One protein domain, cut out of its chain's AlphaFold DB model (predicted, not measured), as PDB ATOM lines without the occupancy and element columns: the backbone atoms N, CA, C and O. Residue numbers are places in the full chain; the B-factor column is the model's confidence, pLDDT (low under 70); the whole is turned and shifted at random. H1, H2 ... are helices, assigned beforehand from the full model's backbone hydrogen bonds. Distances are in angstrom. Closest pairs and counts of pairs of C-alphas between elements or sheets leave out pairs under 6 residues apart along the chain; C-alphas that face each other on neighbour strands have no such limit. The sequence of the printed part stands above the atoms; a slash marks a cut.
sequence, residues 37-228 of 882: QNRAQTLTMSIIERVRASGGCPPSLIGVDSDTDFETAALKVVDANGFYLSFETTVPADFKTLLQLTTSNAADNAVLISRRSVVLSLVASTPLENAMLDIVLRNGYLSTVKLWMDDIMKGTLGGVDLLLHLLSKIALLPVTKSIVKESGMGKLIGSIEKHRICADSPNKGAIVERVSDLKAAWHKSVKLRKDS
ATOM      1  N   GLN A  37     127.513-177.863 256.599       76.00
ATOM      2  CA  GLN A  37     128.055-176.950 257.610       76.00
ATOM      3  C   GLN A  37     128.839-175.789 256.977       76.00
ATOM      4  O   GLN A  37     128.599-174.632 257.326       76.00
ATOM      5  N   ASN A  38     129.674-176.063 255.968       74.31
ATOM      6  CA  ASN A  38     130.362-175.022 255.195       74.31
ATOM      7  C   ASN A  38     129.370-174.104 254.456       74.31
ATOM      8  O   ASN A  38     129.574-172.890 254.392       74.31
ATOM      9  N   ARG A  39     128.262-174.652 253.932       74.19
ATOM     10  CA  ARG A  39     127.204-173.853 253.290       74.19
ATOM     11  C   ARG A  39     126.474-172.953 254.292       74.19
ATOM     12  O   ARG A  39     126.214-171.796 253.974       74.19
ATOM     13  N   ALA A  40     126.189-173.445 255.497       73.06
ATOM     14  CA  ALA A  40     125.593-172.643 256.565       73.06
ATOM     15  C   ALA A  40     126.517-171.486 256.993       73.06
ATOM     16  O   ALA A  40     126.072-170.342 257.047       73.06
ATOM     17  N   GLN A  41     127.812-171.758 257.194       77.06
ATOM     18  CA  GLN A  41     128.812-170.726 257.503       77.06
ATOM     19  C   GLN A  41     128.932-169.677 256.385       77.06
ATOM     20  O   GLN A  41     128.919-168.477 256.658       77.06
ATOM     21  N   THR A  42     128.967-170.113 255.121       75.31
ATOM     22  CA  THR A  42     129.020-169.212 253.955       75.31
ATOM     23  C   THR A  42     127.808-168.277 253.904       75.31
ATOM     24  O   THR A  42     127.958-167.099 253.582       75.31
ATOM     25  N   LEU A  43     126.614-168.768 254.260       80.50
ATOM     26  CA  LEU A  43     125.402-167.947 254.331       80.50
ATOM     27  C   LEU A  43     125.460-166.885 255.440       80.50
ATOM     28  O   LEU A  43     124.933-165.796 255.231       80.50
ATOM     29  N   THR A  44     126.118-167.162 256.571       86.69
ATOM     30  CA  THR A  44     126.271-166.197 257.678       86.69
ATOM     31  C   THR A  44     127.361-165.143 257.470       86.69
ATOM     32  O   THR A  44     127.340-164.132 258.163       86.69
ATOM     33  N   MET A  45     128.301-165.337 256.537       89.75
ATOM     34  CA  MET A  45     129.344-164.338 256.255       89.75
ATOM     35  C   MET A  45     128.764-163.102 255.562       89.75
ATOM     36  O   MET A  45     128.035-163.238 254.567       89.75
ATOM     37  N   SER A  46     129.173-161.918 256.030       93.69
ATOM     38  CA  SER A  46     128.853-160.631 255.401       93.69
ATOM     39  C   SER A  46     129.366-160.569 253.961       93.69
ATOM     40  O   SER A  46     130.321-161.256 253.577       93.69
ATOM     41  N   ILE A  47     128.771-159.713 253.133       94.19
ATOM     42  CA  ILE A  47     129.199-159.526 251.746       94.19
ATOM     43  C   ILE A  47     130.658-159.059 251.672       94.19
ATOM     44  O   ILE A  47     131.411-159.515 250.812       94.19
ATOM     45  N   ILE A  48     131.080-158.219 252.621       93.69
ATOM     46  CA  ILE A  48     132.452-157.720 252.763       93.69
ATOM     47  C   ILE A  48     133.428-158.864 253.068       93.69
ATOM     48  O   ILE A  48     134.503-158.940 252.467       93.69
ATOM     49  N   GLU A  49     133.060-159.794 253.950       93.69
ATOM     50  CA  GLU A  49     133.885-160.966 254.249       93.69
ATOM     51  C   GLU A  49     133.933-161.953 253.083       93.69
ATOM     52  O   GLU A  49     135.010-162.467 252.791       93.69
ATOM     53  N   ARG A  50     132.829-162.168 252.351       94.06
ATOM     54  CA  ARG A  50     132.834-162.986 251.121       94.06
ATOM     55  C   ARG A  50     133.750-162.387 250.049       94.06
ATOM     56  O   ARG A  50     134.517-163.115 249.418       94.06
ATOM     57  N   VAL A  51     133.736-161.061 249.879       95.00
ATOM     58  CA  VAL A  51     134.657-160.339 248.980       95.00
ATOM     59  C   VAL A  51     136.106-160.555 249.413       95.00
ATOM     60  O   VAL A  51     136.940-160.919 248.582       95.00
ATOM     61  N   ARG A  52     136.406-160.380 250.706       94.31
ATOM     62  CA  ARG A  52     137.750-160.552 251.278       94.31
ATOM     63  C   ARG A  52     138.249-161.996 251.135       94.31
ATOM     64  O   ARG A  52     139.355-162.208 250.649       94.31
ATOM     65  N   ALA A  53     137.411-162.980 251.466       93.75
ATOM     66  CA  ALA A  53     137.706-164.409 251.356       93.75
ATOM     67  C   ALA A  53     137.904-164.878 249.904       93.75
ATOM     68  O   ALA A  53     138.691-165.788 249.658       93.75
ATOM     69  N   SER A  54     137.257-164.232 248.926       94.06
ATOM     70  CA  SER A  54     137.473-164.539 247.503       94.06
ATOM     71  C   SER A  54     138.871-164.161 246.983       94.06
ATOM     72  O   SER A  54     139.205-164.496 245.848       94.06
ATOM     73  N   GLY A  55     139.654-163.379 247.744       94.38
ATOM     74  CA  GLY A  55     140.890-162.741 247.267       94.38
ATOM     75  C   GLY A  55     140.669-161.753 246.108       94.38
ATOM     76  O   GLY A  55     141.622-161.245 245.519       94.38
ATOM     77  N   GLY A  56     139.410-161.487 245.743       90.44
ATOM     78  CA  GLY A  56     139.044-160.793 244.519       90.44
ATOM     79  C   GLY A  56     139.278-159.286 244.555       90.44
ATOM     80  O   GLY A  56     139.411-158.694 243.487       90.44
ATOM     81  N   CYS A  57     139.348-158.668 245.733       95.19
ATOM     82  CA  CYS A  57     139.486-157.224 245.898       95.19
ATOM     83  C   CYS A  57     140.715-156.882 246.758       95.19
ATOM     84  O   CYS A  57     140.905-157.521 247.795       95.19
ATOM     85  N   PRO A  58     141.526-155.868 246.390       95.69
ATOM     86  CA  PRO A  58     142.599-155.361 247.245       95.69
ATOM     87  C   PRO A  58     142.065-154.942 248.626       95.69
ATOM     88  O   PRO A  58     141.079-154.201 248.664       95.69
ATOM     89  N   PRO A  59     142.699-155.338 249.749       94.81
ATOM     90  CA  PRO A  59     142.241-154.966 251.091       94.81
ATOM     91  C   PRO A  59     142.136-153.452 251.317       94.81
ATOM     92  O   PRO A  59     141.211-153.008 251.988       94.81
ATOM     93  N   SER A  60     143.013-152.655 250.694       94.88
ATOM     94  CA  SER A  60     142.988-151.183 250.736       94.88
ATOM     95  C   SER A  60     141.747-150.547 250.096       94.88
ATOM     96  O   SER A  60     141.485-149.369 250.323       94.88
ATOM     97  N   LEU A  61     140.979-151.305 249.308       95.44
ATOM     98  CA  LEU A  61     139.712-150.866 248.719       95.44
ATOM     99  C   LEU A  61     138.484-151.408 249.469       95.44
ATOM    100  O   LEU A  61     137.367-151.063 249.096       95.44
ATOM    101  N   ILE A  62     138.662-152.241 250.503       93.94
ATOM    102  CA  ILE A  62     137.575-152.814 251.311       93.94
ATOM    103  C   ILE A  62     137.459-152.032 252.627       93.94
ATOM    104  O   ILE A  62     137.923-152.477 253.680       93.94
ATOM    105  N   GLY A  63     136.830-150.859 252.561       91.44
ATOM    106  CA  GLY A  63     136.402-150.123 253.754       91.44
ATOM    107  C   GLY A  63     135.240-150.824 254.467       91.44
ATOM    108  O   GLY A  63     134.483-151.569 253.836       91.44
ATOM    109  N   VAL A  64     135.085-150.565 255.769       87.44
ATOM    110  CA  VAL A  64     133.890-150.969 256.526       87.44
ATOM    111  C   VAL A  64     132.713-150.126 256.037       87.44
ATOM    112  O   VAL A  64     132.736-148.906 256.165       87.44
ATOM    113  N   ASP A  65     131.702-150.777 255.470       86.00
ATOM    114  CA  ASP A  65     130.431-150.151 255.109       86.00
ATOM    115  C   ASP A  65     129.404-150.538 256.175       86.00
ATOM    116  O   ASP A  65     129.214-151.724 256.440       86.00
ATOM    117  N   SER A  66     128.789-149.551 256.825       84.88
ATOM    118  CA  SER A  66     127.770-149.758 257.867       84.88
ATOM    119  C   SER A  66     126.336-149.705 257.327       84.88
ATOM    120  O   SER A  66     125.380-149.818 258.092       84.88
ATOM    121  N   ASP A  67     126.173-149.522 256.015       89.69
ATOM    122  CA  ASP A  67     124.881-149.410 255.346       89.69
ATOM    123  C   ASP A  67     124.278-150.788 255.040       89.69
ATOM    124  O   ASP A  67     124.645-151.481 254.080       89.69
ATOM    125  N   THR A  68     123.294-151.156 255.855       91.88
ATOM    126  CA  THR A  68     122.525-152.393 255.723       91.88
ATOM    127  C   THR A  68     121.765-152.501 254.403       91.88
ATOM    128  O   THR A  68     121.483-153.622 253.975       91.88
ATOM    129  N   ASP A  69     121.445-151.393 253.725       94.12
ATOM    130  CA  ASP A  69     120.709-151.427 252.457       94.12
ATOM    131  C   ASP A  69     121.622-151.869 251.309       94.12
ATOM    132  O   ASP A  69     121.192-152.643 250.448       94.12
ATOM    133  N   PHE A  70     122.897-151.455 251.314       95.50
ATOM    134  CA  PHE A  70     123.880-151.947 250.342       95.50
ATOM    135  C   PHE A  70     124.155-153.440 250.530       95.50
ATOM    136  O   PHE A  70     124.127-154.189 249.551       95.50
ATOM    137  N   GLU A  71     124.364-153.894 251.768       95.00
ATOM    138  CA  GLU A  71     124.568-155.318 252.045       95.00
ATOM    139  C   GLU A  71     123.326-156.151 251.692       95.00
ATOM    140  O   GLU A  71     123.442-157.156 250.988       95.00
ATOM    141  N   THR A  72     122.126-155.700 252.069       95.50
ATOM    142  CA  THR A  72     120.866-156.384 251.732       95.50
ATOM    143  C   THR A  72     120.637-156.440 250.218       95.50
ATOM    144  O   THR A  72     120.233-157.478 249.694       95.50
ATOM    145  N   ALA A  73     120.920-155.360 249.483       95.88
ATOM    146  CA  ALA A  73     120.830-155.349 248.023       95.88
ATOM    147  C   ALA A  73     121.882-156.258 247.363       95.88
ATOM    148  O   ALA A  73     121.596-156.883 246.341       95.88
ATOM    149  N   ALA A  74     123.080-156.365 247.942       96.19
ATOM    150  CA  ALA A  74     124.132-157.237 247.434       96.19
ATOM    151  C   ALA A  74     123.816-158.719 247.681       96.19
ATOM    152  O   ALA A  74     123.920-159.529 246.761       96.19
ATOM    153  N   LEU A  75     123.361-159.083 248.882       95.25
ATOM    154  CA  LEU A  75     123.009-160.464 249.230       95.25
ATOM    155  C   LEU A  75     121.867-161.029 248.369       95.25
ATOM    156  O   LEU A  75     121.874-162.221 248.083       95.25
ATOM    157  N   LYS A  76     120.944-160.190 247.879       95.44
ATOM    158  CA  LYS A  76     119.891-160.595 246.922       95.44
ATOM    159  C   LYS A  76     120.399-160.975 245.529       95.44
ATOM    160  O   LYS A  76     119.699-161.673 244.803       95.44
ATOM    161  N   VAL A  77     121.572-160.490 245.120       95.94
ATOM    162  CA  VAL A  77     122.120-160.743 243.773       95.94
ATOM    163  C   VAL A  77     123.266-161.750 243.764       95.94
ATOM    164  O   VAL A  77     123.709-162.142 242.688       95.94
ATOM    165  N   VAL A  78     123.756-162.160 244.934       95.56
ATOM    166  CA  VAL A  78     124.871-163.104 245.102       95.56
ATOM    167  C   VAL A  78     124.329-164.519 245.284       95.56
ATOM    168  O   VAL A  78     123.350-164.730 245.993       95.56
ATOM    169  N   ASP A  79     124.969-165.503 244.659       94.62
ATOM    170  CA  ASP A  79     124.593-166.904 244.820       94.62
ATOM    171  C   ASP A  79     124.835-167.415 246.257       94.62
ATOM    172  O   ASP A  79     125.832-167.097 246.914       94.62
ATOM    173  N   ALA A  80     123.934-168.266 246.751       90.94
ATOM    174  CA  ALA A  80     124.025-168.862 248.086       90.94
ATOM    175  C   ALA A  80     125.287-169.726 248.307       90.94
ATOM    176  O   ALA A  80     125.626-170.026 249.452       90.94
ATOM    177  N   ASN A  81     125.953-170.156 247.233       89.69
ATOM    178  CA  ASN A  81     127.075-171.092 247.239       89.69
ATOM    179  C   ASN A  81     128.407-170.440 246.809       89.69
ATOM    180  O   ASN A  81     129.411-171.144 246.694       89.69
ATOM    181  N   GLY A  82     128.455-169.126 246.548       91.31
ATOM    182  CA  GLY A  82     129.708-168.448 246.202       91.31
ATOM    183  C   GLY A  82     129.565-166.987 245.777       91.31
ATOM    184  O   GLY A  82     128.476-166.468 245.569       91.31
ATOM    185  N   PHE A  83     130.700-166.298 245.641       94.94
ATOM    186  CA  PHE A  83     130.737-164.866 245.327       94.94
ATOM    187  C   PHE A  83     130.636-164.589 243.812       94.94
ATOM    188  O   PHE A  83     131.579-164.122 243.173       94.94
ATOM    189  N   TYR A  84     129.479-164.916 243.235       95.88
ATOM    190  CA  TYR A  84     129.093-164.658 241.844       95.88
ATOM    191  C   TYR A  84     127.602-164.303 241.754       95.88
ATOM    192  O   TYR A  84     126.862-164.496 242.717       95.88
ATOM    193  N   LEU A  85     127.155-163.764 240.614       96.62
ATOM    194  CA  LEU A  85     125.744-163.427 240.400       96.62
ATOM    195  C   LEU A  85     124.853-164.680 240.443       96.62
ATOM    196  O   LEU A  85     125.106-165.640 239.710       96.62
ATOM    197  N   SER A  86     123.790-164.628 241.248       95.81
ATOM    198  CA  SER A  86     122.724-165.635 241.289       95.81
ATOM    199  C   SER A  86     122.054-165.802 239.914       95.81
ATOM    200  O   SER A  86     122.038-164.885 239.089       95.81
ATOM    201  N   PHE A  87     121.498-166.989 239.668       92.50
ATOM    202  CA  PHE A  87     120.761-167.336 238.447       92.50
ATOM    203  C   PHE A  87     119.272-166.935 238.485       92.50
ATOM    204  O   PHE A  87     118.550-167.176 237.515       92.50
ATOM    205  N   GLU A  88     118.789-166.353 239.588       90.88
ATOM    206  CA  GLU A  88     117.377-165.989 239.762       90.88
ATOM    207  C   GLU A  88     116.913-164.854 238.831       90.88
ATOM    208  O   GLU A  88     117.640-163.913 238.511       90.88
ATOM    209  N   THR A  89     115.652-164.916 238.396       79.62
ATOM    210  CA  THR A  89     115.084-164.009 237.380       79.62
ATOM    211  C   THR A  89     114.768-162.599 237.891       79.62
ATOM    212  O   THR A  89     114.526-161.702 237.085       79.62
ATOM    213  N   THR A  90     114.794-162.388 239.208       90.81
ATOM    214  CA  THR A  90     114.652-161.097 239.912       90.81
ATOM    215  C   THR A  90     115.941-160.273 239.914       90.81
ATOM    216  O   THR A  90     115.889-159.041 239.865       90.81
ATOM    217  N   VAL A  91     117.100-160.940 239.854       88.56
ATOM    218  CA  VAL A  91     118.445-160.341 239.910       88.56
ATOM    219  C   VAL A  91     118.661-159.159 238.943       88.56
ATOM    220  O   VAL A  91     119.353-158.225 239.345       88.56
ATOM    221  N   PRO A  92     118.080-159.069 237.720       92.19
ATOM    222  CA  PRO A  92     118.239-157.880 236.873       92.19
ATOM    223  C   PRO A  92     117.682-156.589 237.496       92.19
ATOM    224  O   PRO A  92     118.159-155.502 237.162       92.19
ATOM    225  N   ALA A  93     116.670-156.695 238.365       93.44
ATOM    226  CA  ALA A  93     116.063-155.568 239.065       93.44
ATOM    227  C   ALA A  93     116.844-155.226 240.341       93.44
ATOM    228  O   ALA A  93     117.275-154.083 240.493       93.44
ATOM    229  N   ASP A  94     117.118-156.211 241.202       95.56
ATOM    230  CA  ASP A  94     117.903-155.994 242.424       95.56
ATOM    231  C   ASP A  94     119.336-155.521 242.113       95.56
ATOM    232  O   ASP A  94     119.847-154.616 242.772       95.56
ATOM    233  N   PHE A  95     119.958-156.008 241.031       96.50
ATOM    234  CA  PHE A  95     121.272-155.527 240.588       96.50
ATOM    235  C   PHE A  95     121.234-154.077 240.084       96.50
ATOM    236  O   PHE A  95     122.208-153.338 240.232       96.50
ATOM    237  N   LYS A  96     120.104-153.619 239.529       96.00
ATOM    238  CA  LYS A  96     119.921-152.206 239.169       96.00
ATOM    239  C   LYS A  96     119.845-151.328 240.423       96.00
ATOM    240  O   LYS A  96     120.470-150.268 240.436       96.00
ATOM    241  N   THR A  97     119.158-151.783 241.472       96.12
ATOM    242  CA  THR A  97     119.138-151.127 242.791       96.12
ATOM    243  C   THR A  97     120.540-151.089 243.405       96.12
ATOM    244  O   THR A  97     121.004-150.029 243.822       96.12
ATOM    245  N   LEU A  98     121.274-152.206 243.364       96.88
ATOM    246  CA  LEU A  98     122.657-152.281 243.837       96.88
ATOM    247  C   LEU A  98     123.574-151.289 243.103       96.88
ATOM    248  O   LEU A  98     124.356-150.587 243.740       96.88
ATOM    249  N   LEU A  99     123.448-151.166 241.775       97.06
ATOM    250  CA  LEU A  99     124.178-150.149 241.012       97.06
ATOM    251  C   LEU A  99     123.806-148.724 241.435       97.06
ATOM    252  O   LEU A  99     124.706-147.890 241.542       97.06
ATOM    253  N   GLN A 100     122.533-148.432 241.718       96.12
ATOM    254  CA  GLN A 100     122.125-147.109 242.206       96.12
ATOM    255  C   GLN A 100     122.830-146.756 243.527       96.12
ATOM    256  O   GLN A 100     123.353-145.647 243.643       96.12
ATOM    257  N   LEU A 101     122.976-147.715 244.449       95.81
ATOM    258  CA  LEU A 101     123.694-147.554 245.725       95.81
ATOM    259  C   LEU A 101     125.225-147.370 245.590       95.81
ATOM    260  O   LEU A 101     125.880-147.023 246.569       95.81
ATOM    261  N   THR A 102     125.806-147.545 244.393       96.25
ATOM    262  CA  THR A 102     127.207-147.158 244.077       96.25
ATOM    263  C   THR A 102     127.344-145.739 243.495       96.25
ATOM    264  O   THR A 102     128.457-145.261 243.227       96.25
ATOM    265  N   THR A 103     126.207-145.087 243.231       93.31
ATOM    266  CA  THR A 103     126.088-143.775 242.568       93.31
ATOM    267  C   THR A 103     125.291-142.752 243.377       93.31
ATOM    268  O   THR A 103     125.173-141.606 242.951       93.31
ATOM    269  N   SER A 104     124.743-143.150 244.525       87.31
ATOM    270  CA  SER A 104     124.110-142.258 245.490       87.31
ATOM    271  C   SER A 104     125.129-141.295 246.104       87.31
ATOM    272  O   SER A 104     126.315-141.601 246.221       87.31
ATOM    273  N   ASN A 105     124.648-140.128 246.539       75.50
ATOM    274  CA  ASN A 105     125.444-139.144 247.277       75.50
ATOM    275  C   ASN A 105     125.647-139.602 248.734       75.50
ATOM    276  O   ASN A 105     125.124-138.980 249.658       75.50
ATOM    277  N   ALA A 106     126.370-140.703 248.947       76.38
ATOM    278  CA  ALA A 106     126.880-141.025 250.276       76.38
ATOM    279  C   ALA A 106     127.832-139.905 250.735       76.38
ATOM    280  O   ALA A 106     128.568-139.342 249.924       76.38
ATOM    281  N   ALA A 107     127.810-139.575 252.027       77.94
ATOM    282  CA  ALA A 107     128.634-138.496 252.576       77.94
ATOM    283  C   ALA A 107     130.139-138.826 252.590       77.94
ATOM    284  O   ALA A 107     130.958-137.913 252.675       77.94
ATOM    285  N   ASP A 108     130.494-140.110 252.490       93.12
ATOM    286  CA  ASP A 108     131.869-140.599 252.493       93.12
ATOM    287  C   ASP A 108     132.252-141.266 251.159       93.12
ATOM    288  O   ASP A 108     131.566-142.151 250.634       93.12
ATOM    289  N   ASN A 109     133.404-140.853 250.634       94.25
ATOM    290  CA  ASN A 109     134.028-141.439 249.458       94.25
ATOM    291  C   ASN A 109     134.587-142.847 249.729       94.25
ATOM    292  O   ASN A 109     134.569-143.664 248.810       94.25
ATOM    293  N   ALA A 110     135.072-143.160 250.937       95.19
ATOM    294  CA  ALA A 110     135.641-144.478 251.246       95.19
ATOM    295  C   ALA A 110     134.574-145.583 251.183       95.19
ATOM    296  O   ALA A 110     134.798-146.622 250.556       95.19
ATOM    297  N   VAL A 111     133.377-145.307 251.705       95.06
ATOM    298  CA  VAL A 111     132.178-146.138 251.514       95.06
ATOM    299  C   VAL A 111     131.892-146.392 250.025       95.06
ATOM    300  O   VAL A 111     131.817-147.545 249.599       95.06
ATOM    301  N   LEU A 112     131.816-145.352 249.181       96.12
ATOM    302  CA  LEU A 112     131.553-145.537 247.743       96.12
ATOM    303  C   LEU A 112     132.677-146.285 247.006       96.12
ATOM    304  O   LEU A 112     132.393-147.052 246.082       96.12
ATOM    305  N   ILE A 113     133.939-146.097 247.405       96.62
ATOM    306  CA  ILE A 113     135.085-146.873 246.903       96.62
ATOM    307  C   ILE A 113     134.901-148.358 247.247       96.62
ATOM    308  O   ILE A 113     135.066-149.196 246.355       96.62
ATOM    309  N   SER A 114     134.489-148.676 248.479       96.38
ATOM    310  CA  SER A 114     134.191-150.045 248.920       96.38
ATOM    311  C   SER A 114     133.067-150.660 248.081       96.38
ATOM    312  O   SER A 114     133.292-151.651 247.382       96.38
ATOM    313  N   ARG A 115     131.899-150.005 247.996       96.88
ATOM    314  CA  ARG A 115     130.742-150.475 247.202       96.88
ATOM    315  C   ARG A 115     131.086-150.749 245.743       96.88
ATOM    316  O   ARG A 115     130.777-151.820 245.217       96.88
ATOM    317  N   ARG A 116     131.762-149.801 245.082       97.44
ATOM    318  CA  ARG A 116     132.206-149.948 243.685       97.44
ATOM    319  C   ARG A 116     133.170-151.134 243.542       97.44
ATOM    320  O   ARG A 116     133.038-151.907 242.597       97.44
ATOM    321  N   SER A 117     134.081-151.333 244.494       97.50
ATOM    322  CA  SER A 117     135.072-152.422 244.476       97.50
ATOM    323  C   SER A 117     134.475-153.807 244.750       97.50
ATOM    324  O   SER A 117     134.910-154.787 244.131       97.50
ATOM    325  N   VAL A 118     133.448-153.886 245.602       96.94
ATOM    326  CA  VAL A 118     132.620-155.082 245.838       96.94
ATOM    327  C   VAL A 118     131.872-155.470 244.560       96.94
ATOM    328  O   VAL A 118     132.023-156.596 244.084       96.94
ATOM    329  N   VAL A 119     131.140-154.534 243.939       97.88
ATOM    330  CA  VAL A 119     130.363-154.801 242.713       97.88
ATOM    331  C   VAL A 119     131.268-155.158 241.526       97.88
ATOM    332  O   VAL A 119     130.978-156.116 240.809       97.88
ATOM    333  N   LEU A 120     132.403-154.464 241.348       97.81
ATOM    334  CA  LEU A 120     133.420-154.818 240.343       97.81
ATOM    335  C   LEU A 120     133.906-156.263 240.502       97.81
ATOM    336  O   LEU A 120     134.104-156.960 239.506       97.81
ATOM    337  N   SER A 121     134.096-156.707 241.745       97.56
ATOM    338  CA  SER A 121     134.564-158.058 242.047       97.56
ATOM    339  C   SER A 121     133.471-159.099 241.794       97.56
ATOM    340  O   SER A 121     133.751-160.098 241.144       97.56
ATOM    341  N   LEU A 122     132.228-158.843 242.217       97.38
ATOM    342  CA  LEU A 122     131.091-159.758 242.040       97.38
ATOM    343  C   LEU A 122     130.836-160.097 240.564       97.38
ATOM    344  O   LEU A 122     130.732-161.263 240.180       97.38
ATOM    345  N   VAL A 123     130.767-159.069 239.712       97.62
ATOM    346  CA  VAL A 123     130.484-159.247 238.279       97.62
ATOM    347  C   VAL A 123     131.653-159.936 237.565       97.62
ATOM    348  O   VAL A 123     131.430-160.739 236.665       97.62
ATOM    349  N   ALA A 124     132.895-159.670 237.977       97.06
ATOM    350  CA  ALA A 124     134.086-160.268 237.371       97.06
ATOM    351  C   ALA A 124     134.412-161.687 237.878       97.06
ATOM    352  O   ALA A 124     135.076-162.435 237.166       97.06
ATOM    353  N   SER A 125     133.936-162.068 239.067       96.69
ATOM    354  CA  SER A 125     133.977-163.446 239.581       96.69
ATOM    355  C   SER A 125     132.840-164.324 239.037       96.69
ATOM    356  O   SER A 125     132.813-165.526 239.291       96.69
ATOM    357  N   THR A 126     131.893-163.753 238.285       97.19
ATOM    358  CA  THR A 126     130.764-164.502 237.722       97.19
ATOM    359  C   THR A 126     131.194-165.340 236.505       97.19
ATOM    360  O   THR A 126     131.797-164.784 235.583       97.19
ATOM    361  N   PRO A 127     130.867-166.652 236.446       96.56
ATOM    362  CA  PRO A 127     131.225-167.517 235.319       96.56
ATOM    363  C   PRO A 127     130.738-167.000 233.959       96.56
ATOM    364  O   PRO A 127     129.624-166.492 233.830       96.56
ATOM    365  N   LEU A 128     131.555-167.191 232.918       95.19
ATOM    366  CA  LEU A 128     131.286-166.680 231.566       95.19
ATOM    367  C   LEU A 128     130.067-167.333 230.890       95.19
ATOM    368  O   LEU A 128     129.493-166.733 229.982       95.19
ATOM    369  N   GLU A 129     129.676-168.535 231.328       94.31
ATOM    370  CA  GLU A 129     128.455-169.222 230.885       94.31
ATOM    371  C   GLU A 129     127.170-168.687 231.545       94.31
ATOM    372  O   GLU A 129     126.074-169.005 231.081       94.31
ATOM    373  N   ASN A 130     127.260-167.885 232.615       95.12
ATOM    374  CA  ASN A 130     126.075-167.429 233.337       95.12
ATOM    375  C   ASN A 130     125.275-166.410 232.502       95.12
ATOM    376  O   ASN A 130     125.721-165.288 232.249       95.12
ATOM    377  N   ALA A 131     124.049-166.778 232.116       95.06
ATOM    378  CA  ALA A 131     123.140-165.925 231.351       95.06
ATOM    379  C   ALA A 131     122.845-164.578 232.041       95.06
ATOM    380  O   ALA A 131     122.669-163.563 231.362       95.06
ATOM    381  N   MET A 132     122.861-164.537 233.379       96.00
ATOM    382  CA  MET A 132     122.658-163.309 234.148       96.00
ATOM    383  C   MET A 132     123.776-162.280 233.949       96.00
ATOM    384  O   MET A 132     123.493-161.082 233.910       96.00
ATOM    385  N   LEU A 133     125.019-162.716 233.712       96.69
ATOM    386  CA  LEU A 133     126.126-161.819 233.366       96.69
ATOM    387  C   LEU A 133     125.874-161.110 232.025       96.69
ATOM    388  O   LEU A 133     126.157-159.920 231.884       96.69
ATOM    389  N   ASP A 134     125.290-161.809 231.047       95.81
ATOM    390  CA  ASP A 134     124.940-161.217 229.753       95.81
ATOM    391  C   ASP A 134     123.788-160.207 229.870       95.81
ATOM    392  O   ASP A 134     123.839-159.139 229.260       95.81
ATOM    393  N   ILE A 135     122.783-160.503 230.703       96.25
ATOM    394  CA  ILE A 135     121.671-159.588 231.002       96.25
ATOM    395  C   ILE A 135     122.187-158.326 231.709       96.25
ATOM    396  O   ILE A 135     121.873-157.216 231.281       96.25
ATOM    397  N   VAL A 136     123.041-158.468 232.727       96.75
ATOM    398  CA  VAL A 136     123.677-157.343 233.439       96.75
ATOM    399  C   VAL A 136     124.518-156.473 232.495       96.75
ATOM    400  O   VAL A 136     124.418-155.244 232.528       96.75
ATOM    401  N   LEU A 137     125.301-157.084 231.598       97.00
ATOM    402  CA  LEU A 137     126.103-156.355 230.609       97.00
ATOM    403  C   LEU A 137     125.242-155.597 229.582       97.00
ATOM    404  O   LEU A 137     125.611-154.485 229.197       97.00
ATOM    405  N   ARG A 138     124.099-156.158 229.160       96.19
ATOM    406  CA  ARG A 138     123.118-155.471 228.295       96.19
ATOM    407  C   ARG A 138     122.391-154.340 229.023       96.19
ATOM    408  O   ARG A 138     122.185-153.284 228.433       96.19
ATOM    409  N   ASN A 139     122.074-154.514 230.306       95.88
ATOM    410  CA  ASN A 139     121.360-153.541 231.145       95.88
ATOM    411  C   ASN A 139     122.229-152.343 231.593       95.88
ATOM    412  O   ASN A 139     121.962-151.711 232.612       95.88
ATOM    413  N   GLY A 140     123.260-151.995 230.817       95.44
ATOM    414  CA  GLY A 140     124.021-150.760 230.988       95.44
ATOM    415  C   GLY A 140     125.144-150.801 232.023       95.44
ATOM    416  O   GLY A 140     125.710-149.745 232.294       95.44
ATOM    417  N   TYR A 141     125.532-151.968 232.557       97.94
ATOM    418  CA  TYR A 141     126.604-152.074 233.562       97.94
ATOM    419  C   TYR A 141     127.881-151.305 233.176       97.94
ATOM    420  O   TYR A 141     128.362-150.480 233.951       97.94
ATOM    421  N   LEU A 142     128.396-151.483 231.950       98.06
ATOM    422  CA  LEU A 142     129.592-150.753 231.497       98.06
ATOM    423  C   LEU A 142     129.387-149.233 231.392       98.06
ATOM    424  O   LEU A 142     130.366-148.497 231.470       98.06
ATOM    425  N   SER A 143     128.152-148.752 231.226       97.75
ATOM    426  CA  SER A 143     127.837-147.319 231.268       97.75
ATOM    427  C   SER A 143     127.969-146.776 232.693       97.75
ATOM    428  O   SER A 143     128.513-145.691 232.879       97.75
ATOM    429  N   THR A 144     127.558-147.547 233.704       97.75
ATOM    430  CA  THR A 144     127.754-147.200 235.121       97.75
ATOM    431  C   THR A 144     129.236-147.253 235.504       97.75
ATOM    432  O   THR A 144     129.755-146.288 236.059       97.75
ATOM    433  N   VAL A 145     129.967-148.304 235.101       98.19
ATOM    434  CA  VAL A 145     131.428-148.381 235.312       98.19
ATOM    435  C   VAL A 145     132.163-147.243 234.586       98.19
ATOM    436  O   VAL A 145     133.171-146.743 235.085       98.19
ATOM    437  N   LYS A 146     131.658-146.780 233.431       97.81
ATOM    438  CA  LYS A 146     132.204-145.601 232.742       97.81
ATOM    439  C   LYS A 146     132.100-144.352 233.620       97.81
ATOM    440  O   LYS A 146     133.090-143.635 233.721       97.81
ATOM    441  N   LEU A 147     130.954-144.113 234.265       97.00
ATOM    442  CA  LEU A 147     130.788-142.980 235.186       97.00
ATOM    443  C   LEU A 147     131.774-143.071 236.356       97.00
ATOM    444  O   LEU A 147     132.457-142.091 236.640       97.00
ATOM    445  N   TRP A 148     131.947-144.257 236.953       97.81
ATOM    446  CA  TRP A 148     132.945-144.449 238.013       97.81
ATOM    447  C   TRP A 148     134.366-144.109 237.540       97.81
ATOM    448  O   TRP A 148     135.130-143.490 238.275       97.81
ATOM    449  N   MET A 149     134.719-144.466 236.303       97.94
ATOM    450  CA  MET A 149     136.029-144.155 235.728       97.94
ATOM    451  C   MET A 149     136.179-142.678 235.326       97.94
ATOM    452  O   MET A 149     137.278-142.134 235.431       97.94
ATOM    453  N   ASP A 150     135.094-142.001 234.926       97.00
ATOM    454  CA  ASP A 150     135.085-140.542 234.774       97.00
ATOM    455  C   ASP A 150     135.336-139.851 236.131       97.00
ATOM    456  O   ASP A 150     136.070-138.870 236.172       97.00
ATOM    457  N   ASP A 151     134.762-140.342 237.237       96.69
ATOM    458  CA  ASP A 151     134.975-139.784 238.587       96.69
ATOM    459  C   ASP A 151     136.429-139.936 239.055       96.69
ATOM    460  O   ASP A 151     137.034-138.972 239.528       96.69
ATOM    461  N   ILE A 152     137.015-141.123 238.861       96.94
ATOM    462  CA  ILE A 152     138.420-141.390 239.209       96.94
ATOM    463  C   ILE A 152     139.355-140.489 238.395       96.94
ATOM    464  O   ILE A 152     140.300-139.923 238.939       96.94
ATOM    465  N   MET A 153     139.086-140.283 237.099       96.44
ATOM    466  CA  MET A 153     139.900-139.374 236.283       96.44
ATOM    467  C   MET A 153     139.714-137.897 236.653       96.44
ATOM    468  O   MET A 153     140.690-137.155 236.607       96.44
ATOM    469  N   LYS A 154     138.523-137.457 237.080       95.81
ATOM    470  CA  LYS A 154     138.343-136.107 237.654       95.81
ATOM    471  C   LYS A 154     139.070-135.931 238.996       95.81
ATOM    472  O   LYS A 154     139.232-134.796 239.431       95.81
ATOM    473  N   GLY A 155     139.460-137.024 239.659       95.12
ATOM    474  CA  GLY A 155     139.973-137.013 241.029       95.12
ATOM    475  C   GLY A 155     138.891-136.757 242.083       95.12
ATOM    476  O   GLY A 155     139.217-136.357 243.193       95.12
ATOM    477  N   THR A 156     137.607-136.948 241.753       95.69
ATOM    478  CA  THR A 156     136.496-136.697 242.692       95.69
ATOM    479  C   THR A 156     136.223-137.872 243.628       95.69
ATOM    480  O   THR A 156     135.635-137.669 244.686       95.69
ATOM    481  N   LEU A 157     136.609-139.092 243.238       94.94
ATOM    482  CA  LEU A 157     136.381-140.311 244.015       94.94
ATOM    483  C   LEU A 157     137.429-141.374 243.673       94.94
ATOM    484  O   LEU A 157     137.582-141.751 242.510       94.94
ATOM    485  N   GLY A 158     138.095-141.905 244.698       93.62
ATOM    486  CA  GLY A 158     139.112-142.947 244.558       93.62
ATOM    487  C   GLY A 158     140.447-142.447 244.006       93.62
ATOM    488  O   GLY A 158     140.677-141.252 243.835       93.62
ATOM    489  N   GLY A 159     141.344-143.394 243.741       95.00
ATOM    490  CA  GLY A 159     142.696-143.132 243.252       95.00
ATOM    491  C   GLY A 159     143.173-144.201 242.273       95.00
ATOM    492  O   GLY A 159     142.374-144.947 241.698       95.00
ATOM    493  N   VAL A 160     144.491-144.291 242.088       96.06
ATOM    494  CA  VAL A 160     145.095-145.202 241.103       96.06
ATOM    495  C   VAL A 160     144.799-146.675 241.408       96.06
ATOM    496  O   VAL A 160     144.557-147.437 240.477       96.06
ATOM    497  N   ASP A 161     144.721-147.072 242.677       96.38
ATOM    498  CA  ASP A 161     144.434-148.464 243.051       96.38
ATOM    499  C   ASP A 161     143.027-148.894 242.616       96.38
ATOM    500  O   ASP A 161     142.847-149.981 242.064       96.38
ATOM    501  N   LEU A 162     142.035-148.004 242.763       97.38
ATOM    502  CA  LEU A 162     140.682-148.240 242.258       97.38
ATOM    503  C   LEU A 162     140.661-148.287 240.723       97.38
ATOM    504  O   LEU A 162     139.956-149.119 240.158       97.38
ATOM    505  N   LEU A 163     141.459-147.454 240.040       97.94
ATOM    506  CA  LEU A 163     141.605-147.511 238.580       97.94
ATOM    507  C   LEU A 163     142.206-148.849 238.122       97.94
ATOM    508  O   LEU A 163     141.692-149.463 237.188       97.94
ATOM    509  N   LEU A 164     143.266-149.323 238.782       97.56
ATOM    510  CA  LEU A 164     143.938-150.586 238.469       97.56
ATOM    511  C   LEU A 164     143.041-151.799 238.758       97.56
ATOM    512  O   LEU A 164     142.974-152.711 237.929       97.56
ATOM    513  N   HIS A 165     142.307-151.796 239.877       97.94
ATOM    514  CA  HIS A 165     141.292-152.807 240.199       97.94
ATOM    515  C   HIS A 165     140.177-152.820 239.147       97.94
ATOM    516  O   HIS A 165     139.931-153.855 238.528       97.94
ATOM    517  N   LEU A 166     139.579-151.658 238.855       98.12
ATOM    518  CA  LEU A 166     138.529-151.492 237.846       98.12
ATOM    519  C   LEU A 166     138.974-152.028 236.484       98.12
ATOM    520  O   LEU A 166     138.298-152.904 235.944       98.12
ATOM    521  N   LEU A 167     140.116-151.566 235.957       98.19
ATOM    522  CA  LEU A 167     140.676-152.015 234.675       98.19
ATOM    523  C   LEU A 167     140.880-153.536 234.642       98.19
ATOM    524  O   LEU A 167     140.491-154.191 233.673       98.19
ATOM    525  N   SER A 168     141.432-154.099 235.719       97.94
ATOM    526  CA  SER A 168     141.685-155.539 235.842       97.94
ATOM    527  C   SER A 168     140.396-156.360 235.859       97.94
ATOM    528  O   SER A 168     140.335-157.414 235.229       97.94
ATOM    529  N   LYS A 169     139.348-155.888 236.545       98.00
ATOM    530  CA  LYS A 169     138.057-156.585 236.608       98.00
ATOM    531  C   LYS A 169     137.266-156.474 235.309       98.00
ATOM    532  O   LYS A 169     136.720-157.480 234.862       98.00
ATOM    533  N   ILE A 170     137.250-155.314 234.643       98.19
ATOM    534  CA  ILE A 170     136.526-155.189 233.366       98.19
ATOM    535  C   ILE A 170     137.190-155.944 232.206       98.19
ATOM    536  O   ILE A 170     136.495-156.299 231.253       98.19
ATOM    537  N   ALA A 171     138.488-156.258 232.290       98.06
ATOM    538  CA  ALA A 171     139.188-157.077 231.295       98.06
ATOM    539  C   ALA A 171     138.668-158.526 231.219       98.06
ATOM    540  O   ALA A 171     138.718-159.131 230.150       98.06
ATOM    541  N   LEU A 172     138.119-159.062 232.315       97.31
ATOM    542  CA  LEU A 172     137.595-160.433 232.388       97.31
ATOM    543  C   LEU A 172     136.205-160.598 231.741       97.31
ATOM    544  O   LEU A 172     135.746-161.720 231.539       97.31
ATOM    545  N   LEU A 173     135.519-159.499 231.411       97.94
ATOM    546  CA  LEU A 173     134.097-159.525 231.059       97.94
ATOM    547  C   LEU A 173     133.830-160.003 229.613       97.94
ATOM    548  O   LEU A 173     134.506-159.566 228.671       97.94
ATOM    549  N   PRO A 174     132.787-160.827 229.377       97.44
ATOM    550  CA  PRO A 174     132.447-161.370 228.060       97.44
ATOM    551  C   PRO A 174     131.711-160.346 227.163       97.44
ATOM    552  O   PRO A 174     130.585-160.560 226.723       97.44
ATOM    553  N   VAL A 175     132.338-159.197 226.896       97.94
ATOM    554  CA  VAL A 175     131.719-158.059 226.197       97.94
ATOM    555  C   VAL A 175     131.485-158.275 224.692       97.94
ATOM    556  O   VAL A 175     132.272-158.909 223.988       97.94
ATOM    557  N   THR A 176     130.424-157.662 224.156       97.75
ATOM    558  CA  THR A 176     130.140-157.594 222.710       97.75
ATOM    559  C   THR A 176     130.495-156.225 222.117       97.75
ATOM    560  O   THR A 176     130.637-155.223 222.821       97.75
ATOM    561  N   LYS A 177     130.591-156.150 220.782       97.62
ATOM    562  CA  LYS A 177     130.887-154.893 220.070       97.62
ATOM    563  C   LYS A 177     129.785-153.833 220.220       97.62
ATOM    564  O   LYS A 177     130.104-152.647 220.150       97.62
ATOM    565  N   SER A 178     128.528-154.238 220.406       97.56
ATOM    566  CA  SER A 178     127.416-153.338 220.743       97.56
ATOM    567  C   SER A 178     127.618-152.753 222.138       97.56
ATOM    568  O   SER A 178     127.850-151.553 222.258       97.56
ATOM    569  N   ILE A 179     127.732-153.605 223.159       97.56
ATOM    570  CA  ILE A 179     127.861-153.205 224.571       97.56
ATOM    571  C   ILE A 179     129.063-152.260 224.803       97.56
ATOM    572  O   ILE A 179     128.934-151.243 225.488       97.56
ATOM    573  N   VAL A 180     130.217-152.504 224.165       97.94
ATOM    574  CA  VAL A 180     131.406-151.614 224.230       97.94
ATOM    575  C   VAL A 180     131.207-150.269 223.505       97.94
ATOM    576  O   VAL A 180     131.821-149.263 223.873       97.94
ATOM    577  N   LYS A 181     130.368-150.232 222.463       97.19
ATOM    578  CA  LYS A 181     130.058-149.026 221.679       97.19
ATOM    579  C   LYS A 181     128.972-148.181 222.351       97.19
ATOM    580  O   LYS A 181     129.123-146.964 222.405       97.19
ATOM    581  N   GLU A 182     127.909-148.813 222.839       96.31
ATOM    582  CA  GLU A 182     126.751-148.181 223.486       96.31
ATOM    583  C   GLU A 182     127.120-147.557 224.834       96.31
ATOM    584  O   GLU A 182     126.800-146.395 225.066       96.31
ATOM    585  N   SER A 183     127.904-148.256 225.661       97.62
ATOM    586  CA  SER A 183     128.490-147.672 226.880       97.62
ATOM    587  C   SER A 183     129.498-146.550 226.607       97.62
ATOM    588  O   SER A 183     129.876-145.816 227.514       97.62
ATOM    589  N   GLY A 184     130.000-146.429 225.371       97.44
ATOM    590  CA  GLY A 184     131.069-145.499 224.996       97.44
ATOM    591  C   GLY A 184     132.444-145.826 225.599       97.44
ATOM    592  O   GLY A 184     133.416-145.124 225.304       97.44
ATOM    593  N   MET A 185     132.549-146.889 226.402       97.50
ATOM    594  CA  MET A 185     133.709-147.212 227.236       97.50
ATOM    595  C   MET A 185     135.005-147.376 226.429       97.50
ATOM    596  O   MET A 185     136.063-146.908 226.843       97.50
ATOM    597  N   GLY A 186     134.916-147.932 225.213       96.81
ATOM    598  CA  GLY A 186     136.068-148.087 224.315       96.81
ATOM    599  C   GLY A 186     136.744-146.772 223.892       96.81
ATOM    600  O   GLY A 186     137.930-146.782 223.569       96.81
ATOM    601  N   LYS A 187     136.036-145.630 223.926       96.88
ATOM    602  CA  LYS A 187     136.667-144.308 223.751       96.88
ATOM    603  C   LYS A 187     137.418-143.882 225.006       96.88
ATOM    604  O   LYS A 187     138.524-143.367 224.895       96.88
ATOM    605  N   LEU A 188     136.813-144.102 226.176       97.06
ATOM    606  CA  LEU A 188     137.348-143.647 227.455       97.06
ATOM    607  C   LEU A 188     138.658-144.367 227.794       97.06
ATOM    608  O   LEU A 188     139.646-143.714 228.118       97.06
ATOM    609  N   ILE A 189     138.705-145.686 227.574       97.69
ATOM    610  CA  ILE A 189     139.917-146.515 227.687       97.69
ATOM    611  C   ILE A 189     141.061-145.967 226.810       97.69
ATOM    612  O   ILE A 189     142.210-145.933 227.239       97.69
ATOM    613  N   GLY A 190     140.753-145.468 225.606       95.94
ATOM    614  CA  GLY A 190     141.728-144.836 224.706       95.94
ATOM    615  C   GLY A 190     142.196-143.430 225.117       95.94
ATOM    616  O   GLY A 190     143.099-142.887 224.479       95.94
ATOM    617  N   SER A 191     141.599-142.829 226.152       96.94
ATOM    618  CA  SER A 191     142.044-141.557 226.745       96.94
ATOM    619  C   SER A 191     142.795-141.705 228.073       96.94
ATOM    620  O   SER A 191     143.561-140.803 228.400       96.94
ATOM    621  N   ILE A 192     142.652-142.829 228.796       97.00
ATOM    622  CA  ILE A 192     143.339-143.076 230.085       97.00
ATOM    623  C   ILE A 192     144.856-142.900 229.941       97.00
ATOM    624  O   ILE A 192     145.463-142.148 230.694       97.00
ATOM    625  N   GLU A 193     145.451-143.497 228.904       94.12
ATOM    626  CA  GLU A 193     146.894-143.448 228.595       94.12
ATOM    627  C   GLU A 193     147.457-142.021 228.437       94.12
ATOM    628  O   GLU A 193     148.669-141.822 228.481       94.12
ATOM    629  N   LYS A 194     146.582-141.027 228.231       95.69
ATOM    630  CA  LYS A 194     146.913-139.607 228.054       95.69
ATOM    631  C   LYS A 194     146.406-138.728 229.200       95.69
ATOM    632  O   LYS A 194     146.603-137.516 229.161       95.69
ATOM    633  N   HIS A 195     145.714-139.301 230.183       97.19
ATOM    634  CA  HIS A 195     145.153-138.550 231.295       97.19
ATOM    635  C   HIS A 195     146.235-138.213 232.329       97.19
ATOM    636  O   HIS A 195     147.137-139.015 232.563       97.19
ATOM    637  N   ARG A 196     146.134-137.053 232.995       95.56
ATOM    638  CA  ARG A 196     147.153-136.567 233.949       95.56
ATOM    639  C   ARG A 196     147.461-137.578 235.063       95.56
ATOM    640  O   ARG A 196     148.622-137.825 235.367       95.56
ATOM    641  N   ILE A 197     146.420-138.245 235.574       92.00
ATOM    642  CA  ILE A 197     146.508-139.316 236.590       92.00
ATOM    643  C   ILE A 197     147.388-140.513 236.163       92.00
ATOM    644  O   ILE A 197     147.809-141.299 237.002       92.00
ATOM    645  N   CYS A 198     147.665-140.655 234.863       91.88
ATOM    646  CA  CYS A 198     148.510-141.699 234.282       91.88
ATOM    647  C   CYS A 198     149.823-141.131 233.724       91.88
ATOM    648  O   CYS A 198     150.851-141.794 233.785       91.88
ATOM    649  N   ALA A 199     149.800-139.915 233.169       89.12
ATOM    650  CA  ALA A 199     150.955-139.291 232.527       89.12
ATOM    651  C   ALA A 199     152.113-139.030 233.506       89.12
ATOM    652  O   ALA A 199     153.264-139.285 233.139       89.12
ATOM    653  N   ASP A 200     151.785-138.604 234.729       90.31
ATOM    654  CA  ASP A 200     152.738-138.099 235.730       90.31
ATOM    655  C   ASP A 200     152.886-139.043 236.948       90.31
ATOM    656  O   ASP A 200     153.589-138.730 237.904       90.31
ATOM    657  N   SER A 201     152.200-140.193 236.947       93.44
ATOM    658  CA  SER A 201     152.158-141.133 238.080       93.44
ATOM    659  C   SER A 201     153.280-142.182 238.015       93.44
ATOM    660  O   SER A 201     153.546-142.698 236.925       93.44
ATOM    661  N   PRO A 202     153.875-142.615 239.148       95.88
ATOM    662  CA  PRO A 202     154.791-143.764 239.167       95.88
ATOM    663  C   PRO A 202     154.139-145.051 238.626       95.88
ATOM    664  O   PRO A 202     154.804-145.880 238.011       95.88
ATOM    665  N   ASN A 203     152.814-145.183 238.755       96.44
ATOM    666  CA  ASN A 203     152.051-146.353 238.311       96.44
ATOM    667  C   ASN A 203     151.746-146.366 236.797       96.44
ATOM    668  O   ASN A 203     151.050-147.261 236.314       96.44
ATOM    669  N   LYS A 204     152.270-145.403 236.025       96.06
ATOM    670  CA  LYS A 204     152.069-145.258 234.570       96.06
ATOM    671  C   LYS A 204     152.261-146.555 233.784       96.06
ATOM    672  O   LYS A 204     151.439-146.858 232.922       96.06
ATOM    673  N   GLY A 205     153.308-147.322 234.098       97.06
ATOM    674  CA  GLY A 205     153.589-148.610 233.453       97.06
ATOM    675  C   GLY A 205     152.445-149.608 233.635       97.06
ATOM    676  O   GLY A 205     151.870-150.063 232.650       97.06
ATOM    677  N   ALA A 206     152.048-149.855 234.887       97.12
ATOM    678  CA  ALA A 206     150.953-150.763 235.230       97.12
ATOM    679  C   ALA A 206     149.606-150.325 234.625       97.12
ATOM    680  O   ALA A 206     148.827-151.162 234.177       97.12
ATOM    681  N   ILE A 207     149.320-149.018 234.555       97.25
ATOM    682  CA  ILE A 207     148.075-148.538 233.936       97.25
ATOM    683  C   ILE A 207     148.082-148.792 232.418       97.25
ATOM    684  O   ILE A 207     147.084-149.268 231.878       97.25
ATOM    685  N   VAL A 208     149.194-148.517 231.724       97.19
ATOM    686  CA  VAL A 208     149.325-148.774 230.275       97.19
ATOM    687  C   VAL A 208     149.258-150.275 229.966       97.19
ATOM    688  O   VAL A 208     148.570-150.669 229.025       97.19
ATOM    689  N   GLU A 209     149.896-151.113 230.784       97.62
ATOM    690  CA  GLU A 209     149.817-152.576 230.708       97.62
ATOM    691  C   GLU A 209     148.364-153.061 230.843       97.62
ATOM    692  O   GLU A 209     147.828-153.663 229.912       97.62
ATOM    693  N   ARG A 210     147.663-152.692 231.925       97.88
ATOM    694  CA  ARG A 210     146.263-153.100 232.150       97.88
ATOM    695  C   ARG A 210     145.303-152.558 231.088       97.88
ATOM    696  O   ARG A 210     144.335-153.233 230.743       97.88
ATOM    697  N   VAL A 211     145.565-151.377 230.524       98.00
ATOM    698  CA  VAL A 211     144.808-150.850 229.375       98.00
ATOM    699  C   VAL A 211     145.087-151.654 228.094       98.00
ATOM    700  O   VAL A 211     144.161-151.874 227.308       98.00
ATOM    701  N   SER A 212     146.315-152.129 227.877       97.94
ATOM    702  CA  SER A 212     146.664-153.024 226.766       97.94
ATOM    703  C   SER A 212     145.978-154.389 226.901       97.94
ATOM    704  O   SER A 212     145.305-154.831 225.965       97.94
ATOM    705  N   ASP A 213     146.053-155.010 228.081       97.88
ATOM    706  CA  ASP A 213     145.391-156.286 228.386       97.88
ATOM    707  C   ASP A 213     143.878-156.196 228.191       97.88
ATOM    708  O   ASP A 213     143.279-157.039 227.524       97.88
ATOM    709  N   LEU A 214     143.261-155.124 228.695       98.00
ATOM    710  CA  LEU A 214     141.844-154.824 228.512       98.00
ATOM    711  C   LEU A 214     141.461-154.739 227.026       98.00
ATOM    712  O   LEU A 214     140.498-155.376 226.592       98.00
ATOM    713  N   LYS A 215     142.237-154.002 226.217       97.88
ATOM    714  CA  LYS A 215     142.033-153.909 224.759       97.88
ATOM    715  C   LYS A 215     142.148-155.287 224.088       97.88
ATOM    716  O   LYS A 215     141.332-155.607 223.219       97.88
ATOM    717  N   ALA A 216     143.120-156.108 224.488       98.19
ATOM    718  CA  ALA A 216     143.355-157.439 223.927       98.19
ATOM    719  C   ALA A 216     142.261-158.452 224.318       98.19
ATOM    720  O   ALA A 216     141.708-159.137 223.451       98.19
ATOM    721  N   ALA A 217     141.894-158.507 225.600       97.88
ATOM    722  CA  ALA A 217     140.855-159.379 226.135       97.88
ATOM    723  C   ALA A 217     139.483-159.060 225.527       97.88
ATOM    724  O   ALA A 217     138.786-159.961 225.054       97.88
ATOM    725  N   TRP A 218     139.127-157.775 225.418       98.00
ATOM    726  CA  TRP A 218     137.895-157.353 224.751       98.00
ATOM    727  C   TRP A 218     137.902-157.664 223.252       98.00
ATOM    728  O   TRP A 218     136.881-158.105 222.723       98.00
ATOM    729  N   HIS A 219     139.035-157.525 222.553       97.94
ATOM    730  CA  HIS A 219     139.130-157.937 221.148       97.94
ATOM    731  C   HIS A 219     138.923-159.454 220.978       97.94
ATOM    732  O   HIS A 219     138.168-159.880 220.101       97.94
ATOM    733  N   LYS A 220     139.536-160.272 221.848       97.75
ATOM    734  CA  LYS A 220     139.346-161.731 221.896       97.75
ATOM    735  C   LYS A 220     137.881-162.095 222.165       97.75
ATOM    736  O   LYS A 220     137.317-162.904 221.434       97.75
ATOM    737  N   SER A 221     137.256-161.460 223.156       97.00
ATOM    738  CA  SER A 221     135.857-161.677 223.548       97.00
ATOM    739  C   SER A 221     134.871-161.339 222.420       97.00
ATOM    740  O   SER A 221     134.050-162.172 222.023       97.00
ATOM    741  N   VAL A 222     135.034-160.164 221.798       97.50
ATOM    742  CA  VAL A 222     134.237-159.722 220.642       97.50
ATOM    743  C   VAL A 222     134.395-160.663 219.445       97.50
ATOM    744  O   VAL A 222     133.416-160.905 218.736       97.50
ATOM    745  N   LYS A 223     135.598-161.209 219.213       97.69
ATOM    746  CA  LYS A 223     135.824-162.204 218.159       97.69
ATOM    747  C   LYS A 223     135.107-163.521 218.470       97.69
ATOM    748  O   LYS A 223     134.302-163.957 217.654       97.69
ATOM    749  N   LEU A 224     135.337-164.105 219.649       95.62
ATOM    750  CA  LEU A 224     134.721-165.375 220.061       95.62
ATOM    751  C   LEU A 224     133.192-165.322 219.947       95.62
ATOM    752  O   LEU A 224     132.595-166.164 219.285       95.62
ATOM    753  N   ARG A 225     132.556-164.280 220.499       93.94
ATOM    754  CA  ARG A 225     131.093-164.119 220.442       93.94
ATOM    755  C   ARG A 225     130.552-163.863 219.034       93.94
ATOM    756  O   ARG A 225     129.435-164.281 218.741       93.94
ATOM    757  N   LYS A 226     131.323-163.221 218.148       95.69
ATOM    758  CA  LYS A 226     130.965-163.118 216.724       95.69
ATOM    759  C   LYS A 226     130.992-164.498 216.066       95.69
ATOM    760  O   LYS A 226     130.061-164.836 215.345       95.69
ATOM    761  N   ASP A 227     132.046-165.270 216.296       94.94
ATOM    762  CA  ASP A 227     132.244-166.551 215.622       94.94
ATOM    763  C   ASP A 227     131.209-167.595 216.121       94.94
ATOM    764  O   ASP A 227     130.617-168.296 215.300       94.94
ATOM    765  N   SER A 228     130.842-167.582 217.414       93.00
ATOM    766  CA  SER A 228     129.715-168.364 217.967       93.00
ATOM    767  C   SER A 228     128.339-167.982 217.400       93.00
ATOM    768  O   SER A 228     127.474-168.840 217.258       93.00
TER     769      SER A 228
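What this domain is: This is residues 37 to 228 of the 882 residues of the protein "Hypothetical protein" of Pseudo-nitzschia delicatissima (UniProt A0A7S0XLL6). This model is built of two rows of helices, one over the other. In the first, H5, H8 and H12 lie side by side and run the same way; over one side of it a looser second row of H4, H7 and H10 runs the opposite way, with H2 and H3 packed at the H5 end and H1 at the far edge, touching no helix. The 192 printed residues hold twelve named helices, H1 to H12 in that order along the chain, and no named strand; the class is all helix. The whole is compact, with a radius of gyration of the C-alphas of 16.3 A, and spans 49 by 43 by 28 A.

How they stand to each other: Begin at H1, residues 37 to 44, which is close to but not clearly touching H2, residues 47 to 53: the closest C-alphas, of Thr 42 and Arg 50, are 7.8 A apart. H2 only just touches H3, residues 68 to 75, with 3 pairs of C-alphas within 8 A, the closest Ile 47 and Glu 71 at 6.3 A. H3 and H4, residues 91 to 100, form a helical hairpin; their closest C-alphas, of Ala 73 and Leu 98, are 5.5 A apart. H4 touches H6, residues 131 to 138, at a steep tilt of 41 degrees, with the C-alphas of Pro 92 and Val 136 closest at 6.5 A. Next look at H5, residues 109 to 124, which touches H2 with residues 118 to 122 alone, closest at the C-alphas of Val 51 and Val 118, 6.5 A apart. H5 also touches H8, residues 160 to 171, at a shallow tilt of 20 degrees, the same way; the C-alphas of Ala 124 and Lys 169 are closest at 5.5 A. H7, residues 141 to 154, and H8 are the hubs, touching three helices each. They form a helical hairpin, with residues 149 to 152 of H7 touching residues 160 to 163 of H8, closest at the C-alphas of Ile 152 and Leu 163, 6.9 A. H7 only just touches H9, residues 177 to 182, with 3 pairs within 8 A, the closest C-alphas being Leu 142 and Val 180 at 7.5 A. H7 touches H10, residues 185 to 192, at a shallow tilt of 18 degrees, the C-alphas of Lys 146 and Met 185 closest at 5.9 A. H11, residues 196 to 199, touches no helix but is near H7. H12, residues 204 to 228, touches H8 at a shallow tilt of 17 degrees, the same way, the C-alphas of Ala 171 and Leu 214 closest at 4.5 A. The helix packing is part aligned, part crossed. Every O i to N i+4 pair is within hydrogen-bond range in H1, H2, H3, H5, H6, H7, H8, H9 and H12; it is 5 of 6 in H4 and 3 of 4 in H10, and H11 is too short for such a pair.

Where its parts are: Find C-alpha 37 at (128.055, -176.950, 257.610), where H1 begins. H4 is 13.9 A long from first to last C-alpha, H7 20.2 A and H8 16.5 A. H5 runs 22.4 A from C-alpha 109 at (134.028, -141.439, 249.458). H12, the longest, runs 36.2 A to C-alpha 228 at (129.715, -168.364, 217.967).

The domain as a whole: The C-alphas farthest apart, of Gln 37 and Lys 194, are 51.2 A apart. The printed part has no cut. The links H2 to H3, 14 residues, and H3 to H4, 15 residues, are long. The mean pLDDT of the printed part is 94.5, no printed residue is under 70, and H1 has a mean of 77.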